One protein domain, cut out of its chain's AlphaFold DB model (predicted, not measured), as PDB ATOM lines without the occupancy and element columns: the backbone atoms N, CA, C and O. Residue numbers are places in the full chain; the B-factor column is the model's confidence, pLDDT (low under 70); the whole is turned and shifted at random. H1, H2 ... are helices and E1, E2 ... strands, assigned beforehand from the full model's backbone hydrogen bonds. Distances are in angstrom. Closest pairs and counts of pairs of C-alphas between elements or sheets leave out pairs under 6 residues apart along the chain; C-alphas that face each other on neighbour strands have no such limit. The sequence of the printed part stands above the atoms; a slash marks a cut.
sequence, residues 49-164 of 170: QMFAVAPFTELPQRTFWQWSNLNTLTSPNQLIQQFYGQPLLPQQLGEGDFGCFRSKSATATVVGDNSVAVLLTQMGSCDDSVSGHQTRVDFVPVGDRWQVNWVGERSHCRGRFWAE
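What this domain is: This is residues 49 to 164 of the 170 residues of an uncharacterized protein of Synechocystis sp. CACIAM 05 (UniProt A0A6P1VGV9). A long, twisted and curled sheet of five strands makes a wall, with helix H2 packed over one face, mostly by E1 and E2, and the short helix H1 close to H2. Before the helices, residues 52 to 53 pair antiparallel with residues 152 to 153 of E4. The 116 printed residues have the named order H1 H2 E1 E2 E3 E4 E5; the antiparallel sheet runs E1 E2 E3 E4 E5, a meander, each strand beside the one before, and the class is mixed. The whole is compact, with a radius of gyration of the C-alphas of 14.4 A, yet elongated, spanning 48 by 26 by 23 A.

How they stand to each other: H1, residues 64 to 67, and H2, residues 76 to 85, are close but not clearly touching; their closest C-alphas, of Phe 64 and Phe 83, are 7.3 A apart. H2 is on the sheet of E1, residues 101 to 111, E2, residues 115 to 126, E3, residues 129 to 142, E4, residues 145 to 157, and E5, residues 161 to 163, in two layers, a helix on one face of a sheet; its closest C-alpha pair with E1 is Ile 80 and Ala 106, 6.3 A. H1 is only just not on it, with 4 pairs of C-alphas within 10 A. Hairpin E1 and E2 has N 105 and O 121 at 2.8 A, E2 and E3 N 120 and O 135 at 2.8 A, E3 and E4 N 136 and O 152 at 2.8 A, and E4 and E5 N 155 and O 163 at 2.9 A, each within hydrogen-bond range. E4 bends by 53 degrees at residue 149. Every O i to N i+4 pair is within range in H2; H1 is too short for one.

Where its parts are: H1 begins at C-alpha 64, (164.862, 245.769, 204.539), and is 6.2 A long; H2 is 14.4 A. E1 is 28.3 A, E2 36.6 A, E3 42.3 A and E4 36.3 A. E5, 6.1 A, ends at C-alpha 163, (176.528, 258.172, 208.636).

The domain as a whole: The C-alphas farthest apart, of Asp 127 and Gly 143, are 48.6 A apart. The printed part has no cut; the link from H2 to E1 is long, with 15 residues. Mean pLDDT of the printed part is 73.9, with 44 residues under 70, among them residues 55 to 68 and 88 to 102.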
ATOM      1  N   GLN A  49     171.227 257.545 220.558       84.38
ATOM      2  CA  GLN A  49     171.835 258.796 220.087       84.38
ATOM      3  C   GLN A  49     172.769 258.600 218.884       84.38
ATOM      4  O   GLN A  49     173.061 259.551 218.172       84.38
ATOM      5  N   MET A  50     173.242 257.371 218.657       80.81
ATOM      6  CA  MET A  50     174.101 257.027 217.523       80.81
ATOM      7  C   MET A  50     173.315 256.669 216.253       80.81
ATOM      8  O   MET A  50     173.921 256.236 215.274       80.81
ATOM      9  N   PHE A  51     171.986 256.775 216.288       81.06
ATOM     10  CA  PHE A  51     171.087 256.481 215.177       81.06
ATOM     11  C   PHE A  51     170.238 257.714 214.893       81.06
ATOM     12  O   PHE A  51     169.762 258.362 215.829       81.06
ATOM     13  N   ALA A  52     169.967 257.995 213.621       79.62
ATOM     14  CA  ALA A  52     168.910 258.951 213.325       79.62
ATOM     15  C   ALA A  52     167.557 258.253 213.467       79.62
ATOM     16  O   ALA A  52     167.383 257.105 213.045       79.62
ATOM     17  N   VAL A  53     166.608 258.951 214.086       80.69
ATOM     18  CA  VAL A  53     165.254 258.441 214.300       80.69
ATOM     19  C   VAL A  53     164.570 258.285 212.950       80.69
ATOM     20  O   VAL A  53     164.447 259.251 212.200       80.69
ATOM     21  N   ALA A  54     164.105 257.076 212.661       72.44
ATOM     22  CA  ALA A  54     163.329 256.796 211.466       72.44
ATOM     23  C   ALA A  54     161.842 256.733 211.851       72.44
ATOM     24  O   ALA A  54     161.477 255.954 212.741       72.44
ATOM     25  N   PRO A  55     160.953 257.521 211.217       68.62
ATOM     26  CA  PRO A  55     159.524 257.368 211.438       68.62
ATOM     27  C   PRO A  55     159.117 255.988 210.927       68.62
ATOM     28  O   PRO A  55     159.282 255.692 209.746       68.62
ATOM     29  N   PHE A  56     158.551 255.136 211.784       67.12
ATOM     30  CA  PHE A  56     158.126 253.795 211.362       67.12
ATOM     31  C   PHE A  56     157.021 253.828 210.282       67.12
ATOM     32  O   PHE A  56     156.802 252.833 209.595       67.12
ATOM     33  N   THR A  57     156.341 254.970 210.115       61.44
ATOM     34  CA  THR A  57     155.371 255.247 209.043       61.44
ATOM     35  C   THR A  57     156.014 255.625 207.708       61.44
ATOM     36  O   THR A  57     155.356 255.528 206.678       61.44
ATOM     37  N   GLU A  58     157.277 256.049 207.712       61.44
ATOM     38  CA  GLU A  58     157.998 256.576 206.545       61.44
ATOM     39  C   GLU A  58     159.293 255.801 206.282       61.44
ATOM     40  O   GLU A  58     160.223 256.315 205.659       61.44
ATOM     41  N   LEU A  59     159.370 254.551 206.755       63.34
ATOM     42  CA  LEU A  59     160.569 253.750 206.559       63.34
ATOM     43  C   LEU A  59     160.879 253.605 205.067       63.34
ATOM     44  O   LEU A  59     159.968 253.317 204.275       63.34
ATOM     45  N   PRO A  60     162.151 253.787 204.667       56.84
ATOM     46  CA  PRO A  60     162.519 253.787 203.264       56.84
ATOM     47  C   PRO A  60     162.111 252.470 202.599       56.84
ATOM     48  O   PRO A  60     162.629 251.402 202.917       56.84
ATOM     49  N   GLN A  61     161.239 252.545 201.595       53.50
ATOM     50  CA  GLN A  61     160.772 251.395 200.802       53.50
ATOM     51  C   GLN A  61     161.881 250.729 199.956       53.50
ATOM     52  O   GLN A  61     161.581 249.937 199.075       53.50
ATOM     53  N   ARG A  62     163.154 251.089 200.157       52.00
ATOM     54  CA  ARG A  62     164.321 250.569 199.422       52.00
ATOM     55  C   ARG A  62     165.316 249.826 200.318       52.00
ATOM     56  O   ARG A  62     166.362 249.396 199.843       52.00
ATOM     57  N   THR A  63     165.027 249.707 201.609       61.09
ATOM     58  CA  THR A  63     165.822 248.924 202.562       61.09
ATOM     59  C   THR A  63     165.053 247.664 202.954       61.09
ATOM     60  O   THR A  63     163.985 247.386 202.406       61.09
ATOM     61  N   PHE A  64     165.571 246.897 203.920       62.88
ATOM     62  CA  PHE A  64     164.862 245.769 204.539       62.88
ATOM     63  C   PHE A  64     163.375 246.070 204.844       62.88
ATOM     64  O   PHE A  64     162.531 245.178 204.724       62.88
ATOM     65  N   TRP A  65     163.037 247.328 205.142       65.31
ATOM     66  CA  TRP A  65     161.684 247.756 205.491       65.31
ATOM     67  C   TRP A  65     160.641 247.614 204.387       65.31
ATOM     68  O   TRP A  65     159.456 247.545 204.700       65.31
ATOM     69  N   GLN A  66     161.041 247.484 203.117       62.06
ATOM     70  CA  GLN A  66     160.099 247.235 202.021       62.06
ATOM     71  C   GLN A  66     159.289 245.940 202.224       62.06
ATOM     72  O   GLN A  66     158.155 245.838 201.757       62.06
ATOM     73  N   TRP A  67     159.843 244.954 202.939       56.69
ATOM     74  CA  TRP A  67     159.194 243.658 203.185       56.69
ATOM     75  C   TRP A  67     158.683 243.480 204.610       56.69
ATOM     76  O   TRP A  67     158.062 242.460 204.911       56.69
ATOM     77  N   SER A  68     158.924 244.445 205.497       64.06
ATOM     78  CA  SER A  68     158.491 244.353 206.886       64.06
ATOM     79  C   SER A  68     157.475 245.438 207.197       64.06
ATOM     80  O   SER A  68     157.768 246.630 207.156       64.06
ATOM     81  N   ASN A  69     156.280 245.016 207.591       70.38
ATOM     82  CA  ASN A  69     155.309 245.917 208.179       70.38
ATOM     83  C   ASN A  69     155.476 245.888 209.699       70.38
ATOM     84  O   ASN A  69     154.954 244.991 210.368       70.38
ATOM     85  N   LEU A  70     156.198 246.874 210.240       72.50
ATOM     86  CA  LEU A  70     156.443 246.996 211.679       72.50
ATOM     87  C   LEU A  70     155.151 246.998 212.509       72.50
ATOM     88  O   LEU A  70     155.142 246.468 213.616       72.50
ATOM     89  N   ASN A  71     154.044 247.504 211.954       69.00
ATOM     90  CA  ASN A  71     152.744 247.545 212.634       69.00
ATOM     91  C   ASN A  71     152.090 246.161 212.786       69.00
ATOM     92  O   ASN A  71     151.113 246.018 213.515       69.00
ATOM     93  N   THR A  72     152.596 245.143 212.084       74.62
ATOM     94  CA  THR A  72     152.085 243.760 212.143       74.62
ATOM     95  C   THR A  72     152.940 242.841 213.007       74.62
ATOM     96  O   THR A  72     152.604 241.668 213.183       74.62
ATOM     97  N   LEU A  73     154.054 243.349 213.536       77.62
ATOM     98  CA  LEU A  73     154.919 242.575 214.407       77.62
ATOM     99  C   LEU A  73     154.249 242.369 215.756       77.62
ATOM    100  O   LEU A  73     153.791 243.306 216.398       77.62
ATOM    101  N   THR A  74     154.241 241.118 216.192       78.88
ATOM    102  CA  THR A  74     153.684 240.703 217.481       78.88
ATOM    103  C   THR A  74     154.767 240.386 218.508       78.88
ATOM    104  O   THR A  74     154.465 240.262 219.692       78.88
ATOM    105  N   SER A  75     156.028 240.266 218.074       87.19
ATOM    106  CA  SER A  75     157.183 240.035 218.945       87.19
ATOM    107  C   SER A  75     158.509 240.480 218.303       87.19
ATOM    108  O   SER A  75     158.626 240.473 217.072       87.19
ATOM    109  N   PRO A  76     159.544 240.773 219.115       88.75
ATOM    110  CA  PRO A  76     160.911 240.998 218.635       88.75
ATOM    111  C   PRO A  76     161.460 239.834 217.792       88.75
ATOM    112  O   PRO A  76     162.135 240.044 216.787       88.75
ATOM    113  N   ASN A  77     161.119 238.590 218.147       89.31
ATOM    114  CA  ASN A  77     161.554 237.402 217.408       89.31
ATOM    115  C   ASN A  77     160.989 237.345 215.987       89.31
ATOM    116  O   ASN A  77     161.685 236.914 215.070       89.31
ATOM    117  N   GLN A  78     159.753 237.807 215.784       88.25
ATOM    118  CA  GLN A  78     159.154 237.861 214.453       88.25
ATOM    119  C   GLN A  78     159.939 238.805 213.528       88.25
ATOM    120  O   GLN A  78     160.146 238.471 212.363       88.25
ATOM    121  N   LEU A  79     160.439 239.936 214.045       87.56
ATOM    122  CA  LEU A  79     161.305 240.847 213.287       87.56
ATOM    123  C   LEU A  79     162.600 240.151 212.853       87.56
ATOM    124  O   LEU A  79     162.983 240.225 211.687       87.56
ATOM    125  N   ILE A  80     163.251 239.438 213.774       88.56
ATOM    126  CA  ILE A  80     164.494 238.704 213.501       88.56
ATOM    127  C   ILE A  80     164.265 237.621 212.438       88.56
ATOM    128  O   ILE A  80     165.051 237.488 211.502       88.56
ATOM    129  N   GLN A  81     163.170 236.865 212.552       88.25
ATOM    130  CA  GLN A  81     162.799 235.840 211.574       88.25
ATOM    131  C   GLN A  81     162.534 236.445 210.193       88.25
ATOM    132  O   GLN A  81     163.038 235.928 209.198       88.25
ATOM    133  N   GLN A  82     161.801 237.562 210.122       85.88
ATOM    134  CA  GLN A  82     161.590 238.284 208.866       85.88
ATOM    135  C   GLN A  82     162.919 238.753 208.269       85.88
ATOM    136  O   GLN A  82     163.164 238.521 207.087       85.88
ATOM    137  N   PHE A  83     163.805 239.330 209.082       85.62
ATOM    138  CA  PHE A  83     165.128 239.795 208.664       85.62
ATOM    139  C   PHE A  83     166.002 238.675 208.093       85.62
ATOM    140  O   PHE A  83     166.589 238.818 207.014       85.62
ATOM    141  N   TYR A  84     166.050 237.517 208.752       85.44
ATOM    142  CA  TYR A  84     166.772 236.362 208.220       85.44
ATOM    143  C   TYR A  84     166.074 235.702 207.022       85.44
ATOM    144  O   TYR A  84     166.769 235.149 206.171       85.44
ATOM    145  N   GLY A  85     164.755 235.834 206.891       82.75
ATOM    146  CA  GLY A  85     163.996 235.354 205.735       82.75
ATOM    147  C   GLY A  85     164.199 236.170 204.454       82.75
ATOM    148  O   GLY A  85     164.009 235.631 203.367       82.75
ATOM    149  N   GLN A  86     164.610 237.440 204.550       78.31
ATOM    150  CA  GLN A  86     164.815 238.277 203.361       78.31
ATOM    151  C   GLN A  86     166.129 237.968 202.630       78.31
ATOM    152  O   GLN A  86     167.142 237.677 203.276       78.31
ATOM    153  N   PRO A  87     166.174 238.075 201.293       71.62
ATOM    154  CA  PRO A  87     167.443 238.044 200.578       71.62
ATOM    155  C   PRO A  87     168.353 239.188 201.051       71.62
ATOM    156  O   PRO A  87     167.888 240.225 201.528       71.62
ATOM    157  N   LEU A  88     169.669 239.007 200.922       68.06
ATOM    158  CA  LEU A  88     170.586 240.142 200.993       68.06
ATOM    159  C   LEU A  88     170.303 241.006 199.766       68.06
ATOM    160  O   LEU A  88     170.485 240.563 198.635       68.06
ATOM    161  N   LEU A  89     169.768 242.198 199.990       60.44
ATOM    162  CA  LEU A  89     169.377 243.081 198.904       60.44
ATOM    163  C   LEU A  89     170.611 243.827 198.423       60.44
ATOM    164  O   LEU A  89     171.270 244.448 199.255       60.44
ATOM    165  N   PRO A  90     170.916 243.840 197.120       53.28
ATOM    166  CA  PRO A  90     171.770 244.884 196.594       53.28
ATOM    167  C   PRO A  90     171.006 246.197 196.781       53.28
ATOM    168  O   PRO A  90     169.915 246.361 196.230       53.28
ATOM    169  N   GLN A  91     171.529 247.122 197.586       52.47
ATOM    170  CA  GLN A  91     170.997 248.480 197.577       52.47
ATOM    171  C   GLN A  91     171.278 249.029 196.174       52.47
ATOM    172  O   GLN A  91     172.405 249.397 195.859       52.47
ATOM    173  N   GLN A  92     170.269 249.028 195.298       46.44
ATOM    174  CA  GLN A  92     170.279 249.832 194.077       46.44
ATOM    175  C   GLN A  92     170.201 251.302 194.500       46.44
ATOM    176  O   GLN A  92     169.140 251.927 194.488       46.44
ATOM    177  N   LEU A  93     171.333 251.828 194.945       45.25
ATOM    178  CA  LEU A  93     171.584 253.243 195.138       45.25
ATOM    179  C   LEU A  93     172.518 253.655 193.999       45.25
ATOM    180  O   LEU A  93     173.462 252.936 193.679       45.25
ATOM    181  N   GLY A  94     172.191 254.754 193.319       41.12
ATOM    182  CA  GLY A  94     173.085 255.344 192.324       41.12
ATOM    183  C   GLY A  94     174.465 255.628 192.919       41.12
ATOM    184  O   GLY A  94     174.577 255.758 194.133       41.12
ATOM    185  N   GLU A  95     175.473 255.676 192.040       37.06
ATOM    186  CA  GLU A  95     176.896 255.971 192.299       37.06
ATOM    187  C   GLU A  95     177.307 255.891 193.780       37.06
ATOM    188  O   GLU A  95     177.470 256.889 194.473       37.06
ATOM    189  N   GLY A  96     177.422 254.657 194.265       44.75
ATOM    190  CA  GLY A  96     177.849 254.317 195.615       44.75
ATOM    191  C   GLY A  96     177.709 252.812 195.812       44.75
ATOM    192  O   GLY A  96     176.608 252.272 195.735       44.75
ATOM    193  N   ASP A  97     178.824 252.118 196.022       47.47
ATOM    194  CA  ASP A  97     178.947 250.654 196.051       47.47
ATOM    195  C   ASP A  97     178.288 249.973 197.272       47.47
ATOM    196  O   ASP A  97     178.918 249.293 198.085       47.47
ATOM    197  N   PHE A  98     176.973 250.116 197.415       51.69
ATOM    198  CA  PHE A  98     176.167 249.393 198.406       51.69
ATOM    199  C   PHE A  98     175.532 248.107 197.844       51.69
ATOM    200  O   PHE A  98     174.727 247.444 198.502       51.69
ATOM    201  N   GLY A  99     175.909 247.715 196.624       53.25
ATOM    202  CA  GLY A  99     175.376 246.544 195.926       53.25
ATOM    203  C   GLY A  99     175.834 245.181 196.464       53.25
ATOM    204  O   GLY A  99     175.302 244.165 196.025       53.25
ATOM    205  N   CYS A 100     176.786 245.115 197.407       62.75
ATOM    206  CA  CYS A 100     177.430 243.855 197.818       62.75
ATOM    207  C   CYS A 100     177.296 243.527 199.310       62.75
ATOM    208  O   CYS A 100     178.292 243.173 199.949       62.75
ATOM    209  N   PHE A 101     176.098 243.605 199.894       69.31
ATOM    210  CA  PHE A 101     175.878 243.002 201.213       69.31
ATOM    211  C   PHE A 101     176.154 241.492 201.152       69.31
ATOM    212  O   PHE A 101     175.579 240.776 200.336       69.31
ATOM    213  N   ARG A 102     177.061 241.006 202.007       69.75
ATOM    214  CA  ARG A 102     177.487 239.593 202.066       69.75
ATOM    215  C   ARG A 102     177.083 238.908 203.359       69.75
ATOM    216  O   ARG A 102     177.048 237.683 203.412       69.75
ATOM    217  N   SER A 103     176.782 239.677 204.399       76.75
ATOM    218  CA  SER A 103     176.375 239.137 205.685       76.75
ATOM    219  C   SER A 103     175.274 239.971 206.317       76.75
ATOM    220  O   SER A 103     175.107 241.164 206.053       76.75
ATOM    221  N   LYS A 104     174.507 239.300 207.170       84.44
ATOM    222  CA  LYS A 104     173.526 239.919 208.041       84.44
ATOM    223  C   LYS A 104     173.573 239.258 209.406       84.44
ATOM    224  O   LYS A 104     173.808 238.054 209.500       84.44
ATOM    225  N   SER A 105     173.340 240.039 210.444       86.56
ATOM    226  CA  SER A 105     173.210 239.565 211.812       86.56
ATOM    227  C   SER A 105     172.106 240.334 212.520       86.56
ATOM    228  O   SER A 105     171.794 241.473 212.181       86.56
ATOM    229  N   ALA A 106     171.490 239.686 213.496       88.31
ATOM    230  CA  ALA A 106     170.503 240.288 214.365       88.31
ATOM    231  C   ALA A 106     170.857 239.956 215.809       88.31
ATOM    232  O   ALA A 106     171.140 238.802 216.135       88.31
ATOM    233  N   THR A 107     170.809 240.971 216.656       88.88
ATOM    234  CA  THR A 107     171.029 240.869 218.092       88.88
ATOM    235  C   THR A 107     169.815 241.439 218.789       88.88
ATOM    236  O   THR A 107     169.365 242.519 218.429       88.88
ATOM    237  N   ALA A 108     169.298 240.750 219.798       88.19
ATOM    238  CA  ALA A 108     168.260 241.295 220.653       88.19
ATOM    239  C   ALA A 108     168.699 241.244 222.113       88.19
ATOM    240  O   ALA A 108     169.348 240.291 222.537       88.19
ATOM    241  N   THR A 109     168.370 242.295 222.856       88.00
ATOM    242  CA  THR A 109     168.684 242.415 224.278       88.00
ATOM    243  C   THR A 109     167.561 243.131 225.012       88.00
ATOM    244  O   THR A 109     166.807 243.906 224.417       88.00
ATOM    245  N   VAL A 110     167.458 242.883 226.312       85.75
ATOM    246  CA  VAL A 110     166.539 243.612 227.184       85.75
ATOM    247  C   VAL A 110     167.145 244.984 227.487       85.75
ATOM    248  O   VAL A 110     168.310 245.090 227.859       85.75
ATOM    249  N   VAL A 111     166.358 246.044 227.312       82.19
ATOM    250  CA  VAL A 111     166.736 247.423 227.636       82.19
ATOM    251  C   VAL A 111     165.749 247.986 228.659       82.19
ATOM    252  O   VAL A 111     164.548 248.066 228.410       82.19
ATOM    253  N   GLY A 112     166.242 248.370 229.836       78.56
ATOM    254  CA  GLY A 112     165.385 248.789 230.951       78.56
ATOM    255  C   GLY A 112     164.515 247.655 231.507       78.56
ATOM    256  O   GLY A 112     164.813 246.481 231.304       78.56
ATOM    257  N   ASP A 113     163.435 248.012 232.205       77.94
ATOM    258  CA  ASP A 113     162.735 247.065 233.085       77.94
ATOM    259  C   ASP A 113     161.968 245.957 232.354       77.94
ATOM    260  O   ASP A 113     161.790 244.893 232.927       77.94
ATOM    261  N   ASN A 114     161.508 246.184 231.116       84.00
ATOM    262  CA  ASN A 114     160.763 245.187 230.328       84.00
ATOM    263  C   ASN A 114     160.763 245.461 228.808       84.00
ATOM    264  O   ASN A 114     159.951 244.892 228.078       84.00
ATOM    265  N   SER A 115     161.617 246.357 228.305       89.31
ATOM    266  CA  SER A 115     161.670 246.643 226.862       89.31
ATOM    267  C   SER A 115     162.719 245.766 226.187       89.31
ATOM    268  O   SER A 115     163.686 245.349 226.816       89.31
ATOM    269  N   VAL A 116     162.553 245.486 224.898       91.00
ATOM    270  CA  VAL A 116     163.528 244.717 224.112       91.00
ATOM    271  C   VAL A 116     164.008 245.576 222.962       91.00
ATOM    272  O   VAL A 116     163.199 246.120 222.222       91.00
ATOM    273  N   ALA A 117     165.316 245.684 222.784       91.19
ATOM    274  CA  ALA A 117     165.912 246.306 221.614       91.19
ATOM    275  C   ALA A 117     166.469 245.228 220.688       91.19
ATOM    276  O   ALA A 117     167.177 244.324 221.128       91.19
ATOM    277  N   VAL A 118     166.155 245.342 219.401       91.19
ATOM    278  CA  VAL A 118     166.669 244.488 218.330       91.19
ATOM    279  C   VAL A 118     167.559 245.331 217.433       91.19
ATOM    280  O   VAL A 118     167.097 246.299 216.839       91.19
ATOM    281  N   LEU A 119     168.824 244.954 217.305       89.81
ATOM    282  CA  LEU A 119     169.768 245.514 216.351       89.81
ATOM    283  C   LEU A 119     169.911 244.570 215.161       89.81
ATOM    284  O   LEU A 119     170.428 243.462 215.287       89.81
ATOM    285  N   LEU A 120     169.486 245.037 213.999       87.25
ATOM    286  CA  LEU A 120     169.683 244.408 212.704       87.25
ATOM    287  C   LEU A 120     170.924 245.021 212.065       87.25
ATOM    288  O   LEU A 120     171.055 246.240 212.022       87.25
ATOM    289  N   THR A 121     171.843 244.195 211.584       83.12
ATOM    290  CA  THR A 121     173.080 244.629 210.932       83.12
ATOM    291  C   THR A 121     173.211 243.927 209.590       83.12
ATOM    292  O   THR A 121     173.097 242.707 209.511       83.12
ATOM    293  N   GLN A 122     173.484 244.680 208.532       80.06
ATOM    294  CA  GLN A 122     173.845 244.170 207.212       80.06
ATOM    295  C   GLN A 122     175.225 244.719 206.861       80.06
ATOM    296  O   GLN A 122     175.442 245.920 206.969       80.06
ATOM    297  N   MET A 123     176.161 243.859 206.461       76.19
ATOM    298  CA  MET A 123     177.522 244.263 206.087       76.19
ATOM    299  C   MET A 123     177.879 243.732 204.703       76.19
ATOM    300  O   MET A 123     177.426 242.663 204.281       76.19
ATOM    301  N   GLY A 124     178.704 244.483 203.987       71.31
ATOM    302  CA  GLY A 124     179.073 244.194 202.613       71.31
ATOM    303  C   GLY A 124     180.412 244.782 202.209       71.31
ATOM    304  O   GLY A 124     180.965 245.639 202.895       71.31
ATOM    305  N   SER A 125     180.923 244.299 201.080       65.50
ATOM    306  CA  SER A 125     182.094 244.879 200.432       65.50
ATOM    307  C   SER A 125     182.031 244.673 198.922       65.50
ATOM    308  O   SER A 125     181.966 243.526 198.449       65.50
ATOM    309  N   CYS A 126     182.026 245.793 198.199       60.69
ATOM    310  CA  CYS A 126     182.475 245.888 196.816       60.69
ATOM    311  C   CYS A 126     183.764 246.727 196.857       60.69
ATOM    312  O   CYS A 126     183.813 247.736 197.557       60.69
ATOM    313  N   ASP A 127     184.814 246.294 196.168       58.75
ATOM    314  CA  ASP A 127     185.991 247.126 195.874       58.75
ATOM    315  C   ASP A 127     186.798 247.596 197.103       58.75
ATOM    316  O   ASP A 127     187.078 248.782 197.297       58.75
ATOM    317  N   ASP A 128     187.156 246.637 197.969       59.62
ATOM    318  CA  ASP A 128     187.976 246.803 199.188       59.62
ATOM    319  C   ASP A 128     187.420 247.792 200.230       59.62
ATOM    320  O   ASP A 128     188.048 248.079 201.255       59.62
ATOM    321  N   SER A 129     186.205 248.288 200.006       58.97
ATOM    322  CA  SER A 129     185.491 249.181 200.907       58.97
ATOM    323  C   SER A 129     184.458 248.381 201.692       58.97
ATOM    324  O   SER A 129     183.713 247.582 201.125       58.97
ATOM    325  N   VAL A 130     184.439 248.553 203.016       63.09
ATOM    326  CA  VAL A 130     183.443 247.922 203.892       63.09
ATOM    327  C   VAL A 130     182.286 248.888 204.094       63.09
ATOM    328  O   VAL A 130     182.459 249.954 204.689       63.09
ATOM    329  N   SER A 131     181.106 248.471 203.656       70.44
ATOM    330  CA  SER A 131     179.851 249.190 203.850       70.44
ATOM    331  C   SER A 131     178.969 248.421 204.822       70.44
ATOM    332  O   SER A 131     178.986 247.188 204.872       70.44
ATOM    333  N   GLY A 132     178.201 249.150 205.619       74.06
ATOM    334  CA  GLY A 132     177.323 248.557 206.617       74.06
ATOM    335  C   GLY A 132     176.033 249.334 206.762       74.06
ATOM    336  O   GLY A 132     175.992 250.532 206.520       74.06
ATOM    337  N   HIS A 133     174.980 248.665 207.192       78.06
ATOM    338  CA  HIS A 133     173.744 249.305 207.598       78.06
ATOM    339  C   HIS A 133     173.275 248.666 208.894       78.06
ATOM    340  O   HIS A 133     173.316 247.443 209.047       78.06
ATOM    341  N   GLN A 134     172.873 249.500 209.839       82.88
ATOM    342  CA  GLN A 134     172.324 249.066 211.104       82.88
ATOM    343  C   GLN A 134     170.979 249.715 211.334       82.88
ATOM    344  O   GLN A 134     170.829 250.926 211.187       82.88
ATOM    345  N   THR A 135     170.033 248.906 211.786       85.19
ATOM    346  CA  THR A 135     168.756 249.395 212.274       85.19
ATOM    347  C   THR A 135     168.503 248.853 213.658       85.19
ATOM    348  O   THR A 135     168.577 247.649 213.888       85.19
ATOM    349  N   ARG A 136     168.187 249.744 214.587       89.06
ATOM    350  CA  ARG A 136     167.763 249.398 215.932       89.06
ATOM    351  C   ARG A 136     166.259 249.624 216.044       89.06
ATOM    352  O   ARG A 136     165.761 250.683 215.673       89.06
ATOM    353  N   VAL A 137     165.549 248.628 216.557       89.06
ATOM    354  CA  VAL A 137     164.109 248.663 216.813       89.06
ATOM    355  C   VAL A 137     163.880 248.347 218.280       89.06
ATOM    356  O   VAL A 137     164.228 247.260 218.739       89.06
ATOM    357  N   ASP A 138     163.277 249.279 219.006       91.19
ATOM    358  CA  ASP A 138     162.941 249.089 220.411       91.19
ATOM    359  C   ASP A 138     161.451 248.770 220.547       91.19
ATOM    360  O   ASP A 138     160.582 249.467 220.011       91.19
ATOM    361  N   PHE A 139     161.171 247.725 221.310       90.62
ATOM    362  CA  PHE A 139     159.853 247.192 221.597       90.62
ATOM    363  C   PHE A 139     159.504 247.408 223.064       90.62
ATOM    364  O   PHE A 139     160.340 247.200 223.945       90.62
ATOM    365  N   VAL A 140     158.248 247.751 223.324       91.75
ATOM    366  CA  VAL A 140     157.661 247.809 224.667       91.75
ATOM    367  C   VAL A 140     156.503 246.812 224.764       91.75
ATOM    368  O   VAL A 140     155.794 246.610 223.771       91.75
ATOM    369  N   PRO A 141     156.292 246.165 225.918       90.19
ATOM    370  CA  PRO A 141     155.142 245.299 226.124       90.19
ATOM    371  C   PRO A 141     153.874 246.136 226.337       90.19
ATOM    372  O   PRO A 141     153.881 247.133 227.059       90.19
ATOM    373  N   VAL A 142     152.773 245.712 225.721       88.81
ATOM    374  CA  VAL A 142     151.438 246.309 225.840       88.81
ATOM    375  C   VAL A 142     150.424 245.180 226.007       88.81
ATOM    376  O   VAL A 142     150.003 244.545 225.036       88.81
ATOM    377  N   GLY A 143     150.051 244.902 227.259       86.69
ATOM    378  CA  GLY A 143     149.284 243.702 227.609       86.69
ATOM    379  C   GLY A 143     150.062 242.439 227.237       86.69
ATOM    380  O   GLY A 143     151.238 242.322 227.566       86.69
ATOM    381  N   ASP A 144     149.429 241.538 226.486       83.12
ATOM    382  CA  ASP A 144     150.039 240.281 226.020       83.12
ATOM    383  C   ASP A 144     150.787 240.420 224.679       83.12
ATOM    384  O   ASP A 144     151.076 239.429 224.005       83.12
ATOM    385  N   ARG A 145     151.040 241.651 224.221       83.75
ATOM    386  CA  ARG A 145     151.619 241.937 222.900       83.75
ATOM    387  C   ARG A 145     152.841 242.833 223.011       83.75
ATOM    388  O   ARG A 145     153.029 243.531 224.000       83.75
ATOM    389  N   TRP A 146     153.643 242.851 221.953       88.38
ATOM    390  CA  TRP A 146     154.742 243.797 221.792       88.38
ATOM    391  C   TRP A 146     154.358 244.897 220.812       88.38
ATOM    392  O   TRP A 146     153.742 244.627 219.783       88.38
ATOM    393  N   GLN A 147     154.758 246.126 221.117       87.56
ATOM    394  CA  GLN A 147     154.594 247.282 220.245       87.56
ATOM    395  C   GLN A 147     155.959 247.900 219.949       87.56
ATOM    396  O   GLN A 147     156.785 248.056 220.847       87.56
ATOM    397  N   VAL A 148     156.186 248.288 218.693       87.56
ATOM    398  CA  VAL A 148     157.349 249.101 218.322       87.56
ATOM    399  C   VAL A 148     157.186 250.497 218.923       87.56
ATOM    400  O   VAL A 148     156.205 251.185 218.652       87.56
ATOM    401  N   ASN A 149     158.152 250.906 219.739       87.50
ATOM    402  CA  ASN A 149     158.182 252.214 220.389       87.50
ATOM    403  C   ASN A 149     159.158 253.171 219.698       87.50
ATOM    404  O   ASN A 149     158.976 254.384 219.721       87.50
ATOM    405  N   TRP A 150     160.223 252.634 219.105       88.12
ATOM    406  CA  TRP A 150     161.261 253.451 218.494       88.12
ATOM    407  C   TRP A 150     162.003 252.678 217.407       88.12
ATOM    408  O   TRP A 150     162.214 251.472 217.528       88.12
ATOM    409  N   VAL A 151     162.407 253.391 216.358       86.88
ATOM    410  CA  VAL A 151     163.253 252.877 215.281       86.88
ATOM    411  C   VAL A 151     164.321 253.916 214.988       86.88
ATOM    412  O   VAL A 151     164.029 255.111 214.902       86.88
ATOM    413  N   GLY A 152     165.553 253.464 214.809       84.94
ATOM    414  CA  GLY A 152     166.624 254.316 214.331       84.94
ATOM    415  C   GLY A 152     167.597 253.553 213.464       84.94
ATOM    416  O   GLY A 152     167.851 252.367 213.669       84.94
ATOM    417  N   GLU A 153     168.151 254.252 212.492       82.69
ATOM    418  CA  GLU A 153     169.044 253.691 211.491       82.69
ATOM    419  C   GLU A 153     170.395 254.413 211.506       82.69
ATOM    420  O   GLU A 153     170.515 255.554 211.965       82.69
ATOM    421  N   ARG A 154     171.420 253.739 210.989       77.69
ATOM    422  CA  ARG A 154     172.719 254.328 210.655       77.69
ATOM    423  C   ARG A 154     173.423 253.487 209.597       77.69
ATOM    424  O   ARG A 154     173.228 252.274 209.531       77.69
ATOM    425  N   SER A 155     174.287 254.105 208.807       75.75
ATOM    426  CA  SER A 155     175.004 253.440 207.715       75.75
ATOM    427  C   SER A 155     176.505 253.596 207.892       75.75
ATOM    428  O   SER A 155     176.975 254.695 208.100       75.75
ATOM    429  N   HIS A 156     177.291 252.530 207.826       70.81
ATOM    430  CA  HIS A 156     178.747 252.621 207.827       70.81
ATOM    431  C   HIS A 156     179.262 252.889 206.412       70.81
ATOM    432  O   HIS A 156     179.023 252.086 205.507       70.81
ATOM    433  N   CYS A 157     180.012 253.980 206.265       65.38
ATOM    434  CA  CYS A 157     180.621 254.429 205.018       65.38
ATOM    435  C   CYS A 157     182.133 254.189 204.974       65.38
ATOM    436  O   CYS A 157     182.807 254.089 206.008       65.38
ATOM    437  N   ARG A 158     182.679 254.145 203.749       59.66
ATOM    438  CA  ARG A 158     184.122 254.081 203.470       59.66
ATOM    439  C   ARG A 158     184.868 255.090 204.356       59.66
ATOM    440  O   ARG A 158     184.527 256.266 204.385       59.66
ATOM    441  N   GLY A 159     185.883 254.635 205.096       53.84
ATOM    442  CA  GLY A 159     186.708 255.522 205.932       53.84
ATOM    443  C   GLY A 159     186.395 255.565 207.435       53.84
ATOM    444  O   GLY A 159     187.015 256.375 208.116       53.84
ATOM    445  N   ARG A 160     185.580 254.631 207.963       53.44
ATOM    446  CA  ARG A 160     185.347 254.312 209.403       53.44
ATOM    447  C   ARG A 160     184.136 254.964 210.087       53.44
ATOM    448  O   ARG A 160     184.003 254.815 211.302       53.44
ATOM    449  N   PHE A 161     183.257 255.668 209.375       58.28
ATOM    450  CA  PHE A 161     182.196 256.449 210.026       58.28
ATOM    451  C   PHE A 161     180.799 255.876 209.789       58.28
ATOM    452  O   PHE A 161     180.466 255.467 208.679       58.28
ATOM    453  N   TRP A 162     179.982 255.874 210.847       65.56
ATOM    454  CA  TRP A 162     178.539 255.665 210.757       65.56
ATOM    455  C   TRP A 162     177.874 257.003 210.390       65.56
ATOM    456  O   TRP A 162     177.904 257.939 211.182       65.56
ATOM    457  N   ALA A 163     177.335 257.092 209.180       57.06
ATOM    458  CA  ALA A 163     176.528 258.172 208.636       57.06
ATOM    459  C   ALA A 163     175.035 258.000 208.966       57.06
ATOM    460  O   ALA A 163     174.575 256.922 209.367       57.06
ATOM    461  N   GLU A 164     174.276 259.076 208.772       52.34
ATOM    462  CA  GLU A 164     172.834 259.099 209.001       52.34
ATOM    463  C   GLU A 164     172.062 258.275 207.943       52.34
ATOM    464  O   GLU A 164     172.535 258.063 206.822       52.34
TER     465      GLU A 164